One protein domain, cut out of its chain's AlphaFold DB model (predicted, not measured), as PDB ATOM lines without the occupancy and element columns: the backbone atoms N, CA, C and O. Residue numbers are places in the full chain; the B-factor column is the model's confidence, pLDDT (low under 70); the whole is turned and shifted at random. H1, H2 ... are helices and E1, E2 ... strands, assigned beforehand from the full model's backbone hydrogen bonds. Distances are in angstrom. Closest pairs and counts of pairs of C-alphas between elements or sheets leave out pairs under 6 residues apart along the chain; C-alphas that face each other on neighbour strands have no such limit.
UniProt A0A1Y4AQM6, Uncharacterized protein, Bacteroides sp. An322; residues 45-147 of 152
ATOM      1  N   LEU A  45     -33.677  28.790 -30.780       81.94
ATOM      2  CA  LEU A  45     -32.482  27.990 -31.002       81.94
ATOM      3  C   LEU A  45     -32.883  26.539 -31.287       81.94
ATOM      4  O   LEU A  45     -33.709  25.957 -30.587       81.94
ATOM      5  N   HIS A  46     -32.287  25.936 -32.313       85.44
ATOM      6  CA  HIS A  46     -32.433  24.508 -32.578       85.44
ATOM      7  C   HIS A  46     -31.197  23.777 -32.070       85.44
ATOM      8  O   HIS A  46     -30.080  24.067 -32.490       85.44
ATOM      9  N   PHE A  47     -31.406  22.815 -31.180       84.75
ATOM     10  CA  PHE A  47     -30.340  22.097 -30.500       84.75
ATOM     11  C   PHE A  47     -30.515  20.589 -30.670       84.75
ATOM     12  O   PHE A  47     -31.633  20.071 -30.672       84.75
ATOM     13  N   ARG A  48     -29.400  19.872 -30.823       85.75
ATOM     14  CA  ARG A  48     -29.354  18.408 -30.867       85.75
ATOM     15  C   ARG A  48     -28.097  17.931 -30.165       85.75
ATOM     16  O   ARG A  48     -27.004  18.384 -30.497       85.75
ATOM     17  N   TYR A  49     -28.255  16.959 -29.274       85.69
ATOM     18  CA  TYR A  49     -27.128  16.282 -28.654       85.69
ATOM     19  C   TYR A  49     -27.541  14.899 -28.155       85.69
ATOM     20  O   TYR A  49     -28.459  14.779 -27.348       85.69
ATOM     21  N   THR A  50     -26.854  13.853 -28.612       84.94
ATOM     22  CA  THR A  50     -27.255  12.458 -28.364       84.94
ATOM     23  C   THR A  50     -27.335  12.115 -26.878       84.94
ATOM     24  O   THR A  50     -28.225  11.382 -26.467       84.94
ATOM     25  N   SER A  51     -26.454  12.668 -26.040       84.94
ATOM     26  CA  SER A  51     -26.515  12.410 -24.596       84.94
ATOM     27  C   SER A  51     -27.714  13.082 -23.920       84.94
ATOM     28  O   SER A  51     -28.163  12.600 -22.884       84.94
ATOM     29  N   VAL A  52     -28.258  14.158 -24.504       85.94
ATOM     30  CA  VAL A  52     -29.532  14.724 -24.042       85.94
ATOM     31  C   VAL A  52     -30.675  13.782 -24.382       85.94
ATOM     32  O   VAL A  52     -31.554  13.611 -23.550       85.94
ATOM     33  N   ASP A  53     -30.642  13.113 -25.535       87.50
ATOM     34  CA  ASP A  53     -31.698  12.176 -25.937       87.50
ATOM     35  C   ASP A  53     -31.852  11.032 -24.928       87.50
ATOM     36  O   ASP A  53     -32.969  10.753 -24.497       87.50
ATOM     37  N   SER A  54     -30.740  10.439 -24.477       85.94
ATOM     38  CA  SER A  54     -30.765   9.374 -23.463       85.94
ATOM     39  C   SER A  54     -31.369   9.829 -22.133       85.94
ATOM     40  O   SER A  54     -32.102   9.077 -21.498       85.94
ATOM     41  N   LEU A  55     -31.085  11.064 -21.708       84.81
ATOM     42  CA  LEU A  55     -31.648  11.624 -20.477       84.81
ATOM     43  C   LEU A  55     -33.117  12.026 -20.657       84.81
ATOM     44  O   LEU A  55     -33.927  11.829 -19.753       84.81
ATOM     45  N   TYR A  56     -33.467  12.562 -21.826       86.62
ATOM     46  CA  TYR A  56     -34.813  13.024 -22.149       86.62
ATOM     47  C   TYR A  56     -35.825  11.872 -22.209       86.62
ATOM     48  O   TYR A  56     -36.987  12.056 -21.853       86.62
ATOM     49  N   GLU A  57     -35.393  10.674 -22.619       85.56
ATOM     50  CA  GLU A  57     -36.226   9.461 -22.596       85.56
ATOM     51  C   GLU A  57     -36.630   9.037 -21.177       85.56
ATOM     52  O   GLU A  57     -37.718   8.496 -20.986       85.56
ATOM     53  N   ILE A  58     -35.777   9.305 -20.186       85.81
ATOM     54  CA  ILE A  58     -36.040   8.996 -18.774       85.81
ATOM     55  C   ILE A  58     -36.886  10.105 -18.143       85.81
ATOM     56  O   ILE A  58     -37.818   9.834 -17.383       85.81
ATOM     57  N   LYS A  59     -36.555  11.360 -18.459       85.00
ATOM     58  CA  LYS A  59     -37.128  12.548 -17.832       85.00
ATOM     59  C   LYS A  59     -37.269  13.673 -18.867       85.00
ATOM     60  O   LYS A  59     -36.263  14.242 -19.290       85.00
ATOM     61  N   PRO A  60     -38.493  14.039 -19.281       86.62
ATOM     62  CA  PRO A  60     -38.684  15.104 -20.254       86.62
ATOM     63  C   PRO A  60     -38.449  16.475 -19.608       86.62
ATOM     64  O   PRO A  60     -39.315  17.028 -18.932       86.62
ATOM     65  N   TYR A  61     -37.265  17.037 -19.835       86.69
ATOM     66  CA  TYR A  61     -36.907  18.366 -19.339       86.69
ATOM     67  C   TYR A  61     -37.689  19.470 -20.062       86.69
ATOM     68  O   TYR A  61     -37.821  19.466 -21.289       86.69
ATOM     69  N   MET A  62     -38.163  20.453 -19.298       86.19
ATOM     70  CA  MET A  62     -38.818  21.656 -19.823       86.19
ATOM     71  C   MET A  62     -37.841  22.811 -20.037       86.19
ATOM     72  O   MET A  62     -38.145  23.727 -20.803       86.19
ATOM     73  N   TYR A  63     -36.691  22.789 -19.364       84.81
ATOM     74  CA  TYR A  63     -35.733  23.886 -19.366       84.81
ATOM     75  C   TYR A  63     -34.314  23.372 -19.553       84.81
ATOM     76  O   TYR A  63     -33.918  22.412 -18.896       84.81
ATOM     77  N   PHE A  64     -33.548  24.041 -20.413       86.75
ATOM     78  CA  PHE A  64     -32.118  23.818 -20.608       86.75
ATOM     79  C   PHE A  64     -31.357  25.059 -20.146       86.75
ATOM     80  O   PHE A  64     -31.603  26.160 -20.641       86.75
ATOM     81  N   LEU A  65     -30.436  24.885 -19.201       82.25
ATOM     82  CA  LEU A  65     -29.574  25.946 -18.694       82.25
ATOM     83  C   LEU A  65     -28.160  25.750 -19.220       82.25
ATOM     84  O   LEU A  65     -27.515  24.758 -18.894       82.25
ATOM     85  N   PHE A  66     -27.673  26.705 -19.999       81.31
ATOM     86  CA  PHE A  66     -26.314  26.704 -20.521       81.31
ATOM     87  C   PHE A  66     -25.420  27.562 -19.627       81.31
ATOM     88  O   PHE A  66     -25.725  28.734 -19.396       81.31
ATOM     89  N   ILE A  67     -24.322  26.983 -19.137       75.44
ATOM     90  CA  ILE A  67     -23.361  27.636 -18.239       75.44
ATOM     91  C   ILE A  67     -21.967  27.603 -18.865       75.44
ATOM     92  O   ILE A  67     -21.414  26.539 -19.147       75.44
ATOM     93  N   GLY A  68     -21.424  28.793 -19.107       69.94
ATOM     94  CA  GLY A  68     -20.135  29.014 -19.747       69.94
ATOM     95  C   GLY A  68     -19.011  29.291 -18.757       69.94
ATOM     96  O   GLY A  68     -19.221  29.484 -17.563       69.94
ATOM     97  N   LYS A  69     -17.789  29.353 -19.291       61.34
ATOM     98  CA  LYS A  69     -16.524  29.410 -18.540       61.34
ATOM     99  C   LYS A  69     -16.413  30.552 -17.512       61.34
ATOM    100  O   LYS A  69     -15.738  30.373 -16.509       61.34
ATOM    101  N   ASN A  70     -17.088  31.681 -17.729       57.25
ATOM    102  CA  ASN A  70     -17.022  32.853 -16.842       57.25
ATOM    103  C   ASN A  70     -18.221  32.947 -15.877       57.25
ATOM    104  O   ASN A  70     -18.518  34.018 -15.354       57.25
ATOM    105  N   ALA A  71     -18.963  31.855 -15.664       56.94
ATOM    106  CA  ALA A  71     -20.101  31.860 -14.745       56.94
ATOM    107  C   ALA A  71     -19.693  32.120 -13.283       56.94
ATOM    108  O   ALA A  71     -20.454  32.761 -12.567       56.94
ATOM    109  N   ASP A  72     -18.479  31.721 -12.876       52.69
ATOM    110  CA  ASP A  72     -17.938  31.975 -11.528       52.69
ATOM    111  C   ASP A  72     -17.808  33.476 -11.196       52.69
ATOM    112  O   ASP A  72     -17.837  33.863 -10.025       52.69
ATOM    113  N   GLU A  73     -17.692  34.335 -12.214       50.28
ATOM    114  CA  GLU A  73     -17.570  35.789 -12.046       50.28
ATOM    115  C   GLU A  73     -18.938  36.492 -11.972       50.28
ATOM    116  O   GLU A  73     -19.043  37.577 -11.406       50.28
ATOM    117  N   ASN A  74     -20.005  35.850 -12.460       50.28
ATOM    118  CA  ASN A  74     -21.363  36.402 -12.509       50.28
ATOM    119  C   ASN A  74     -22.276  35.751 -11.459       50.28
ATOM    120  O   ASN A  74     -23.304  35.143 -11.784       50.28
ATOM    121  N   LYS A  75     -21.916  35.931 -10.181       50.94
ATOM    122  CA  LYS A  75     -22.667  35.440  -9.007       50.94
ATOM    123  C   LYS A  75     -24.125  35.914  -8.945       50.94
ATOM    124  O   LYS A  75     -24.960  35.239  -8.356       50.94
ATOM    125  N   ASP A  76     -24.452  37.025  -9.599       44.19
ATOM    126  CA  ASP A  76     -25.776  37.651  -9.500       44.19
ATOM    127  C   ASP A  76     -26.835  37.063 -10.454       44.19
ATOM    128  O   ASP A  76     -27.981  37.507 -10.451       44.19
ATOM    129  N   SER A  77     -26.496  36.059 -11.275       49.56
ATOM    130  CA  SER A  77     -27.372  35.612 -12.378       49.56
ATOM    131  C   SER A  77     -28.044  34.241 -12.208       49.56
ATOM    132  O   SER A  77     -28.949  33.913 -12.978       49.56
ATOM    133  N   LEU A  78     -27.702  33.451 -11.183       53.56
ATOM    134  CA  LEU A  78     -28.306  32.126 -10.943       53.56
ATOM    135  C   LEU A  78     -29.587  32.186 -10.089       53.56
ATOM    136  O   LEU A  78     -29.786  31.394  -9.170       53.56
ATOM    137  N   TYR A  79     -30.516  33.093 -10.402       50.38
ATOM    138  CA  TYR A  79     -31.850  33.088  -9.782       50.38
ATOM    139  C   TYR A  79     -32.769  32.050 -10.455       50.38
ATOM    140  O   TYR A  79     -33.732  32.370 -11.149       50.38
ATOM    141  N   LEU A  80     -32.482  30.762 -10.235       56.75
ATOM    142  CA  LEU A  80     -33.290  29.638 -10.742       56.75
ATOM    143  C   LEU A  80     -34.515  29.330  -9.858       56.75
ATOM    144  O   LEU A  80     -35.287  28.424 -10.159       56.75
ATOM    145  N   SER A  81     -34.733  30.091  -8.778       49.41
ATOM    146  CA  SER A  81     -35.719  29.786  -7.726       49.41
ATOM    147  C   SER A  81     -37.173  29.662  -8.207       49.41
ATOM    148  O   SER A  81     -38.002  29.124  -7.475       49.41
ATOM    149  N   SER A  82     -37.511  30.163  -9.398       55.06
ATOM    150  CA  SER A  82     -38.864  30.049  -9.963       55.06
ATOM    151  C   SER A  82     -39.084  28.796 -10.818       55.06
ATOM    152  O   SER A  82     -40.234  28.450 -11.098       55.06
ATOM    153  N   GLN A  83     -38.021  28.109 -11.246       62.81
ATOM    154  CA  GLN A  83     -38.128  26.925 -12.098       62.81
ATOM    155  C   GLN A  83     -38.096  25.648 -11.263       62.81
ATOM    156  O   GLN A  83     -37.386  25.546 -10.264       62.81
ATOM    157  N   ARG A  84     -38.866  24.638 -11.683       63.19
ATOM    158  CA  ARG A  84     -38.802  23.326 -11.039       63.19
ATOM    159  C   ARG A  84     -37.491  22.643 -11.426       63.19
ATOM    160  O   ARG A  84     -37.265  22.378 -12.606       63.19
ATOM    161  N   MET A  85     -36.655  22.368 -10.429       66.69
ATOM    162  CA  MET A  85     -35.326  21.763 -10.602       66.69
ATOM    163  C   MET A  85     -35.389  20.369 -11.235       66.69
ATOM    164  O   MET A  85     -34.516  19.997 -12.010       66.69
ATOM    165  N   ASP A  86     -36.466  19.620 -10.987       69.12
ATOM    166  CA  ASP A  86     -36.705  18.326 -11.627       69.12
ATOM    167  C   ASP A  86     -36.877  18.436 -13.153       69.12
ATOM    168  O   ASP A  86     -36.616  17.488 -13.878       69.12
ATOM    169  N   SER A  87     -37.261  19.591 -13.680       76.31
ATOM    170  CA  SER A  87     -37.528  19.789 -15.104       76.31
ATOM    171  C   SER A  87     -36.404  20.560 -15.807       76.31
ATOM    172  O   SER A  87     -36.581  20.980 -16.956       76.31
ATOM    173  N   LEU A  88     -35.275  20.761 -15.120       79.88
ATOM    174  CA  LEU A  88     -34.115  21.523 -15.568       79.88
ATOM    175  C   LEU A  88     -32.950  20.586 -15.908       79.88
ATOM    176  O   LEU A  88     -32.535  19.784 -15.077       79.88
ATOM    177  N   LEU A  89     -32.409  20.725 -17.117       84.56
ATOM    178  CA  LEU A  89     -31.152  20.102 -17.526       84.56
ATOM    179  C   LEU A  89     -30.065  21.171 -17.597       84.56
ATOM    180  O   LEU A  89     -30.219  22.169 -18.308       84.56
ATOM    181  N   VAL A  90     -28.959  20.945 -16.898       81.81
ATOM    182  CA  VAL A  90     -27.805  21.848 -16.913       81.81
ATOM    183  C   VAL A  90     -26.792  21.359 -17.944       81.81
ATOM    184  O   VAL A  90     -26.365  20.208 -17.914       81.81
ATOM    185  N   LEU A  91     -26.391  22.236 -18.860       83.94
ATOM    186  CA  LEU A  91     -25.382  21.989 -19.883       83.94
ATOM    187  C   LEU A  91     -24.195  22.922 -19.657       83.94
ATOM    188  O   LEU A  91     -24.331  24.143 -19.703       83.94
ATOM    189  N   THR A  92     -23.018  22.351 -19.429       78.94
ATOM    190  CA  THR A  92     -21.794  23.114 -19.142       78.94
ATOM    191  C   THR A  92     -20.629  22.628 -19.989       78.94
ATOM    192  O   THR A  92     -20.571  21.460 -20.364       78.94
ATOM    193  N   CYS A  93     -19.675  23.510 -20.286       71.31
ATOM    194  CA  CYS A  93     -18.404  23.124 -20.902       71.31
ATOM    195  C   CYS A  93     -17.273  22.891 -19.885       71.31
ATOM    196  O   CYS A  93     -16.230  22.364 -20.264       71.31
ATOM    197  N   HIS A  94     -17.446  23.301 -18.622       70.00
ATOM    198  CA  HIS A  94     -16.423  23.273 -17.562       70.00
ATOM    199  C   HIS A  94     -17.020  22.822 -16.215       70.00
ATOM    200  O   HIS A  94     -18.192  22.446 -16.129       70.00
ATOM    201  N   SER A  95     -16.206  22.832 -15.154       61.78
ATOM    202  CA  SER A  95     -16.649  22.560 -13.786       61.78
ATOM    203  C   SER A  95     -17.818  23.456 -13.388       61.78
ATOM    204  O   SER A  95     -17.807  24.659 -13.619       61.78
ATOM    205  N   ILE A  96     -18.824  22.837 -12.784       62.19
ATOM    206  CA  ILE A  96     -20.028  23.509 -12.310       62.19
ATOM    207  C   ILE A  96     -19.694  24.273 -11.016       62.19
ATOM    208  O   ILE A  96     -18.981  23.699 -10.178       62.19
ATOM    209  N   PRO A  97     -20.247  25.484 -10.809       58.12
ATOM    210  CA  PRO A  97     -20.252  26.135  -9.503       58.12
ATOM    211  C   PRO A  97     -20.787  25.191  -8.417       58.12
ATOM    212  O   PRO A  97     -21.772  24.480  -8.630       58.12
ATOM    213  N   ASP A  98     -20.161  25.178  -7.239       59.25
ATOM    214  CA  ASP A  98     -20.530  24.256  -6.150       59.25
ATOM    215  C   ASP A  98     -21.989  24.417  -5.680       59.25
ATOM    216  O   ASP A  98     -22.586  23.479  -5.156       59.25
ATOM    217  N   GLU A  99     -22.591  25.578  -5.930       55.59
ATOM    218  CA  GLU A  99     -23.987  25.912  -5.625       55.59
ATOM    219  C   GLU A  99     -24.993  25.060  -6.421       55.59
ATOM    220  O   GLU A  99     -26.021  24.654  -5.886       55.59
ATOM    221  N   LEU A 100     -24.669  24.711  -7.671       57.47
ATOM    222  CA  LEU A 100     -25.502  23.857  -8.532       57.47
ATOM    223  C   LEU A 100     -25.213  22.363  -8.351       57.47
ATOM    224  O   LEU A 100     -25.933  21.519  -8.876       57.47
ATOM    225  N   LYS A 101     -24.159  22.012  -7.606       55.84
ATOM    226  CA  LYS A 101     -23.904  20.617  -7.211       55.84
ATOM    227  C   LYS A 101     -24.808  20.165  -6.063       55.84
ATOM    228  O   LYS A 101     -24.894  18.971  -5.802       55.84
ATOM    229  N   GLN A 102     -25.446  21.108  -5.366       53.03
ATOM    230  CA  GLN A 102     -26.349  20.835  -4.243       53.03
ATOM    231  C   GLN A 102     -27.811  20.661  -4.680       53.03
ATOM    232  O   GLN A 102     -28.649  20.273  -3.869       53.03
ATOM    233  N   THR A 103     -28.128  20.937  -5.946       58.34
ATOM    234  CA  THR A 103     -29.458  20.734  -6.527       58.34
ATOM    235  C   THR A 103     -29.548  19.358  -7.196       58.34
ATOM    236  O   THR A 103     -28.620  18.965  -7.896       58.34
ATOM    237  N   ASP A 104     -30.675  18.644  -7.035       63.12
ATOM    238  CA  ASP A 104     -31.013  17.368  -7.718       63.12
ATOM    239  C   ASP A 104     -31.256  17.554  -9.239       63.12
ATOM    240  O   ASP A 104     -32.217  17.052  -9.832       63.12
ATOM    241  N   THR A 105     -30.422  18.360  -9.885       70.06
ATOM    242  CA  THR A 105     -30.493  18.704 -11.301       70.06
ATOM    243  C   THR A 105     -29.560  17.813 -12.095       70.06
ATOM    244  O   THR A 105     -28.378  17.691 -11.774       70.06
ATOM    245  N   ASP A 106     -30.076  17.237 -13.173       78.38
ATOM    246  CA  ASP A 106     -29.272  16.459 -14.102       78.38
ATOM    247  C   ASP A 106     -28.295  17.390 -14.838       78.38
ATOM    248  O   ASP A 106     -28.683  18.455 -15.333       78.38
ATOM    249  N   ILE A 107     -27.016  17.004 -14.899       80.12
ATOM    250  CA  ILE A 107     -25.969  17.807 -15.541       80.12
ATOM    251  C   ILE A 107     -25.283  17.025 -16.655       80.12
ATOM    252  O   ILE A 107     -24.925  15.856 -16.504       80.12
ATOM    253  N   LEU A 108     -25.038  17.716 -17.766       83.56
ATOM    254  CA  LEU A 108     -24.347  17.200 -18.929       83.56
ATOM    255  C   LEU A 108     -23.176  18.100 -19.330       83.56
ATOM    256  O   LEU A 108     -23.301  19.322 -19.430       83.56
ATOM    257  N   TYR A 109     -22.045  17.469 -19.636       80.56
ATOM    258  CA  TYR A 109     -20.869  18.154 -20.154       80.56
ATOM    259  C   TYR A 109     -20.890  18.181 -21.685       80.56
ATOM    260  O   TYR A 109     -20.998  17.140 -22.342       80.56
ATOM    261  N   LEU A 110     -20.776  19.381 -22.248       77.94
ATOM    262  CA  LEU A 110     -20.650  19.624 -23.680       77.94
ATOM    263  C   LEU A 110     -19.193  19.944 -24.046       77.94
ATOM    264  O   LEU A 110     -18.503  20.626 -23.285       77.94
ATOM    265  N   PRO A 111     -18.716  19.530 -25.234       74.88
ATOM    266  CA  PRO A 111     -17.454  20.020 -25.775       74.88
ATOM    267  C   PRO A 111     -17.466  21.549 -25.891       74.88
ATOM    268  O   PRO A 111     -18.454  22.129 -26.342       74.88
ATOM    269  N   GLN A 112     -16.353  22.200 -25.546       69.75
ATOM    270  CA  GLN A 112     -16.253  23.665 -25.557       69.75
ATOM    271  C   GLN A 112     -16.610  24.277 -26.921       69.75
ATOM    272  O   GLN A 112     -17.368  25.237 -26.981       69.75
ATOM    273  N   SER A 113     -16.175  23.658 -28.020       68.19
ATOM    274  CA  SER A 113     -16.505  24.106 -29.380       68.19
ATOM    275  C   SER A 113     -18.003  24.081 -29.703       68.19
ATOM    276  O   SER A 113     -18.459  24.861 -30.534       68.19
ATOM    277  N   ALA A 114     -18.776  23.193 -29.068       66.75
ATOM    278  CA  ALA A 114     -20.230  23.163 -29.207       66.75
ATOM    279  C   ALA A 114     -20.886  24.265 -28.368       66.75
ATOM    280  O   ALA A 114     -21.887  24.840 -28.781       66.75
ATOM    281  N   PHE A 115     -20.309  24.576 -27.208       69.00
ATOM    282  CA  PHE A 115     -20.795  25.628 -26.327       69.00
ATOM    283  C   PHE A 115     -20.609  27.022 -26.943       69.00
ATOM    284  O   PHE A 115     -21.569  27.786 -27.007       69.00
ATOM    285  N   ASP A 116     -19.420  27.299 -27.489       66.00
ATOM    286  CA  ASP A 116     -19.076  28.576 -28.136       66.00
ATOM    287  C   ASP A 116     -19.962  28.874 -29.367       66.00
ATOM    288  O   ASP A 116     -20.134  30.022 -29.760       66.00
ATOM    289  N   PHE A 117     -20.562  27.842 -29.973       63.41
ATOM    290  CA  PHE A 117     -21.518  27.995 -31.076       63.41
ATOM    291  C   PHE A 117     -22.955  28.284 -30.606       63.41
ATOM    292  O   PHE A 117     -23.744  28.873 -31.343       63.41
ATOM    293  N   LEU A 118     -23.321  27.832 -29.404       65.06
ATOM    294  CA  LEU A 118     -24.697  27.866 -28.891       65.06
ATOM    295  C   LEU A 118     -24.967  29.058 -27.970       65.06
ATOM    296  O   LEU A 118     -26.125  29.417 -27.762       65.06
ATOM    297  N   VAL A 119     -23.918  29.660 -27.412       64.62
ATOM    298  CA  VAL A 119     -24.017  30.703 -26.393       64.62
ATOM    299  C   VAL A 119     -23.298  31.952 -26.890       64.62
ATOM    300  O   VAL A 119     -22.106  31.927 -27.159       64.62
ATOM    301  N   ASP A 120     -24.046  33.050 -27.019       60.97
ATOM    302  CA  ASP A 120     -23.497  34.394 -27.250       60.97
ATOM    303  C   ASP A 120     -22.339  34.692 -26.280       60.97
ATOM    304  O   ASP A 120     -22.522  34.596 -25.064       60.97
ATOM    305  N   GLU A 121     -21.183  35.085 -26.827       56.41
ATOM    306  CA  GLU A 121     -19.931  35.380 -26.112       56.41
ATOM    307  C   GLU A 121     -20.117  36.365 -24.944       56.41
ATOM    308  O   GLU A 121     -19.346  36.355 -23.986       56.41
ATOM    309  N   ASN A 122     -21.165  37.194 -24.997       57.41
ATOM    310  CA  ASN A 122     -21.457  38.208 -23.984       57.41
ATOM    311  C   ASN A 122     -22.231  37.689 -22.760       57.41
ATOM    312  O   ASN A 122     -22.402  38.432 -21.796       57.41
ATOM    313  N   ASN A 123     -22.731  36.449 -22.777       63.12
ATOM    314  CA  ASN A 123     -23.545  35.902 -21.690       63.12
ATOM    315  C   ASN A 123     -22.920  34.617 -21.142       63.12
ATOM    316  O   ASN A 123     -22.902  33.588 -21.813       63.12
ATOM    317  N   SER A 124     -22.473  34.653 -19.887       65.56
ATOM    318  CA  SER A 124     -21.903  33.485 -19.206       65.56
ATOM    319  C   SER A 124     -22.946  32.435 -18.820       65.56
ATOM    320  O   SER A 124     -22.584  31.286 -18.581       65.56
ATOM    321  N   ILE A 125     -24.227  32.810 -18.749       73.56
ATOM    322  CA  ILE A 125     -25.339  31.932 -18.375       73.56
ATOM    323  C   ILE A 125     -26.542  32.263 -19.255       73.56
ATOM    324  O   ILE A 125     -26.874  33.436 -19.438       73.56
ATOM    325  N   GLN A 126     -27.197  31.242 -19.810       78.00
ATOM    326  CA  GLN A 126     -28.405  31.413 -20.616       78.00
ATOM    327  C   GLN A 126     -29.421  30.310 -20.336       78.00
ATOM    328  O   GLN A 126     -29.121  29.120 -20.448       78.00
ATOM    329  N   LEU A 127     -30.650  30.714 -20.017       79.31
ATOM    330  CA  LEU A 127     -31.767  29.805 -19.804       79.31
ATOM    331  C   LEU A 127     -32.646  29.732 -21.050       79.31
ATOM    332  O   LEU A 127     -33.089  30.745 -21.593       79.31
ATOM    333  N   TYR A 128     -32.972  28.509 -21.442       83.69
ATOM    334  CA  TYR A 128     -33.875  28.224 -22.540       83.69
ATOM    335  C   TYR A 128     -35.045  27.369 -22.074       83.69
ATOM    336  O   TYR A 128     -34.879  26.406 -21.325       83.69
ATOM    337  N   LYS A 129     -36.238  27.683 -22.573       86.06
ATOM    338  CA  LYS A 129     -37.415  26.825 -22.449       86.06
ATOM    339  C   LYS A 129     -37.511  25.915 -23.666       86.06
ATOM    340  O   LYS A 129     -37.493  26.392 -24.798       86.06
ATOM    341  N   VAL A 130     -37.680  24.619 -23.448       89.06
ATOM    342  CA  VAL A 130     -37.992  23.669 -24.518       89.06
ATOM    343  C   VAL A 130     -39.440  23.906 -24.950       89.06
ATOM    344  O   VAL A 130     -40.373  23.685 -24.179       89.06
ATOM    345  N   VAL A 131     -39.640  24.398 -26.173       90.00
ATOM    346  CA  VAL A 131     -40.981  24.687 -26.720       90.00
ATOM    347  C   VAL A 131     -41.505  23.567 -27.606       90.00
ATOM    348  O   VAL A 131     -42.715  23.398 -27.730       90.00
ATOM    349  N   ASN A 132     -40.612  22.793 -28.223       89.19
ATOM    350  CA  ASN A 132     -40.980  21.659 -29.059       89.19
ATOM    351  C   ASN A 132     -39.828  20.653 -29.133       89.19
ATOM    352  O   ASN A 132     -38.659  21.038 -29.096       89.19
ATOM    353  N   VAL A 133     -40.159  19.375 -29.297       90.69
ATOM    354  CA  VAL A 133     -39.190  18.303 -29.535       90.69
ATOM    355  C   VAL A 133     -39.667  17.482 -30.720       90.69
ATOM    356  O   VAL A 133     -40.739  16.879 -30.689       90.69
ATOM    357  N   ARG A 134     -38.867  17.460 -31.788       91.19
ATOM    358  CA  ARG A 134     -39.158  16.667 -32.988       91.19
ATOM    359  C   ARG A 134     -38.200  15.490 -33.065       91.19
ATOM    360  O   ARG A 134     -36.995  15.685 -33.200       91.19
ATOM    361  N   LYS A 135     -38.735  14.271 -33.024       89.06
ATOM    362  CA  LYS A 135     -37.947  13.047 -33.201       89.06
ATOM    363  C   LYS A 135     -37.595  12.856 -34.676       89.06
ATOM    364  O   LYS A 135     -38.466  12.955 -35.538       89.06
ATOM    365  N   ASN A 136     -36.325  12.588 -34.967       81.25
ATOM    366  CA  ASN A 136     -35.827  12.283 -36.309       81.25
ATOM    367  C   ASN A 136     -34.907  11.045 -36.263       81.25
ATOM    368  O   ASN A 136     -34.531  10.579 -35.189       81.25
ATOM    369  N   THR A 137     -34.514  10.517 -37.422       81.44
ATOM    370  CA  THR A 137     -33.595   9.374 -37.563       81.44
ATOM    371  C   THR A 137     -32.216   9.626 -36.951       81.44
ATOM    372  O   THR A 137     -31.541   8.684 -36.558       81.44
ATOM    373  N   ALA A 138     -31.813  10.891 -36.841       80.31
ATOM    374  CA  ALA A 138     -30.544  11.323 -36.261       80.31
ATOM    375  C   ALA A 138     -30.653  11.777 -34.788       80.31
ATOM    376  O   ALA A 138     -29.755  12.468 -34.310       80.31
ATOM    377  N   GLY A 139     -31.752  11.450 -34.098       86.38
ATOM    378  CA  GLY A 139     -32.023  11.864 -32.716       86.38
ATOM    379  C   GLY A 139     -33.078  12.967 -32.602       86.38
ATOM    380  O   GLY A 139     -33.729  13.339 -33.591       86.38
ATOM    381  N   ASN A 140     -33.263  13.492 -31.392       88.31
ATOM    382  CA  ASN A 140     -34.242  14.546 -31.141       88.31
ATOM    383  C   ASN A 140     -33.701  15.913 -31.583       88.31
ATOM    384  O   ASN A 140     -32.522  16.239 -31.443       88.31
ATOM    385  N   LEU A 141     -34.583  16.732 -32.151       89.38
ATOM    386  CA  LEU A 141     -34.338  18.142 -32.412       89.38
ATOM    387  C   LEU A 141     -35.144  18.962 -31.409       89.38
ATOM    388  O   LEU A 141     -36.375  19.008 -31.491       89.38
ATOM    389  N   TYR A 142     -34.442  19.596 -30.478       89.69
ATOM    390  CA  TYR A 142     -35.022  20.460 -29.461       89.69
ATOM    391  C   TYR A 142     -35.146  21.867 -30.027       89.69
ATOM    392  O   TYR A 142     -34.161  22.465 -30.460       89.69
ATOM    393  N   GLN A 143     -36.363  22.391 -30.028       90.38
ATOM    394  CA  GLN A 143     -36.630  23.791 -30.300       90.38
ATOM    395  C   GLN A 143     -36.676  24.511 -28.955       90.38
ATOM    396  O   GLN A 143     -37.493  24.192 -28.086       90.38
ATOM    397  N   LEU A 144     -35.767  25.456 -28.786       88.62
ATOM    398  CA  LEU A 144     -35.498  26.159 -27.548       88.62
ATOM    399  C   LEU A 144     -35.882  27.620 -27.723       88.62
ATOM    400  O   LEU A 144     -35.498  28.236 -28.710       88.62
ATOM    401  N   HIS A 145     -36.618  28.175 -26.772       86.50
ATOM    402  CA  HIS A 145     -36.910  29.599 -26.719       86.50
ATOM    403  C   HIS A 145     -36.059  30.250 -25.638       86.50
ATOM    404  O   HIS A 145     -36.069  29.787 -24.492       86.50
ATOM    405  N   LYS A 146     -35.312  31.292 -26.003       82.31
ATOM    406  CA  LYS A 146     -34.480  32.027 -25.052       82.31
ATOM    407  C   LYS A 146     -35.384  32.728 -24.048       82.31
ATOM    408  O   LYS A 146     -36.265  33.496 -24.420       82.31
ATOM    409  N   MET A 147     -35.173  32.458 -22.768       76.06
ATOM    410  CA  MET A 147     -35.830  33.219 -21.717       76.06
ATOM    411  C   MET A 147     -34.993  34.484 -21.524       76.06
ATOM    412  O   MET A 147     -33.835  34.392 -21.116       76.06
TER     413      MET A 147
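What this domain is: This is residues 45 to 147 of the 152 residues of an uncharacterized protein of Bacteroides sp. An322 (UniProt A0A1Y4AQM6). One strongly twisted sheet of six strands curls round the helix H1, with the long hairpin of E5 and E6 at one end of the body and the parallel strands E2, E3 and E4 beyond it. E5 bends and joins these two parts of the sheet, while H3 only grazes the sheet, and H2 and the long loop of residues 68 to 87 lie towards the end away from the hairpin's turn. The printed part has 103 residues with three named helices and six named strands, in the order E1 H1 E2 E3 H2 E4 H3 E5 E6, and is mixed in class. The sheet is mixed, in the order E1, E6, E5, E2, E3, E4. The whole is compact, with a radius of gyration of the C-alphas of 13.0 A and spans of 40 by 27 by 22 A.

How they stand to each other: The edge strand E1, residues 45 to 47, is antiparallel to E6, residues 139 to 146, with N 45 and O 144 2.8 A apart. H1, residues 50 to 58, is on the sheet, which curls round it; its closest C-alphas to E6 are those of Asp 53 and Asn 140, 6.3 A apart. E2, residues 63 to 67, is parallel to E3, residues 88 to 92, with N 65 and O 89 2.9 A apart. E3, H2, residues 98 to 101, and E4, residues 106 to 109, form a strand-helix-strand unit, two parallel neighbour strands with a helix between, and its crossover is right-handed. N 108 and O 90 are 2.8 A apart across E3 and E4. H2 is not on the sheet, but only just, with 4 pairs of C-alphas within 10 A. H3, residues 112 to 118, only grazes the sheet; the C-alphas of Thr 92 and Phe 115 are its closest to E3, 7.7 A apart. E5, residues 125 to 136, bends by 71 degrees at residue 131. It is antiparallel to E2, with N 66 and O 126 2.9 A apart, and forms a hairpin with E6, with N 141 and O 134 2.8 A apart. O i to N i+4 pairs are within hydrogen-bond range in 3 of 5 cases in H1 and 2 of 3 in H3; H2 is too short for such a pair.

Where its parts are: E1 begins at C-alpha 45, (-32.482, 27.990, -31.002). H1 is 13.5 A long, E2 13.0 A, E3 12.9 A and E4 10.5 A. E5 is 28.6 A long and begins at C-alpha 125, (-25.339, 31.932, -18.375). E6 is 21.7 A long and ends at C-alpha 146, (-34.480, 32.027, -25.052).

The domain as a whole: The two C-alphas farthest apart, those of Asp 76 and Thr 137, are 40.6 A apart. The printed part has no cut, and the link from E2 to E3, 20 residues, is long. The mean pLDDT of the printed part is 73.5, and residues 68 to 86, 95 to 104 and 112 to 124 are under 70.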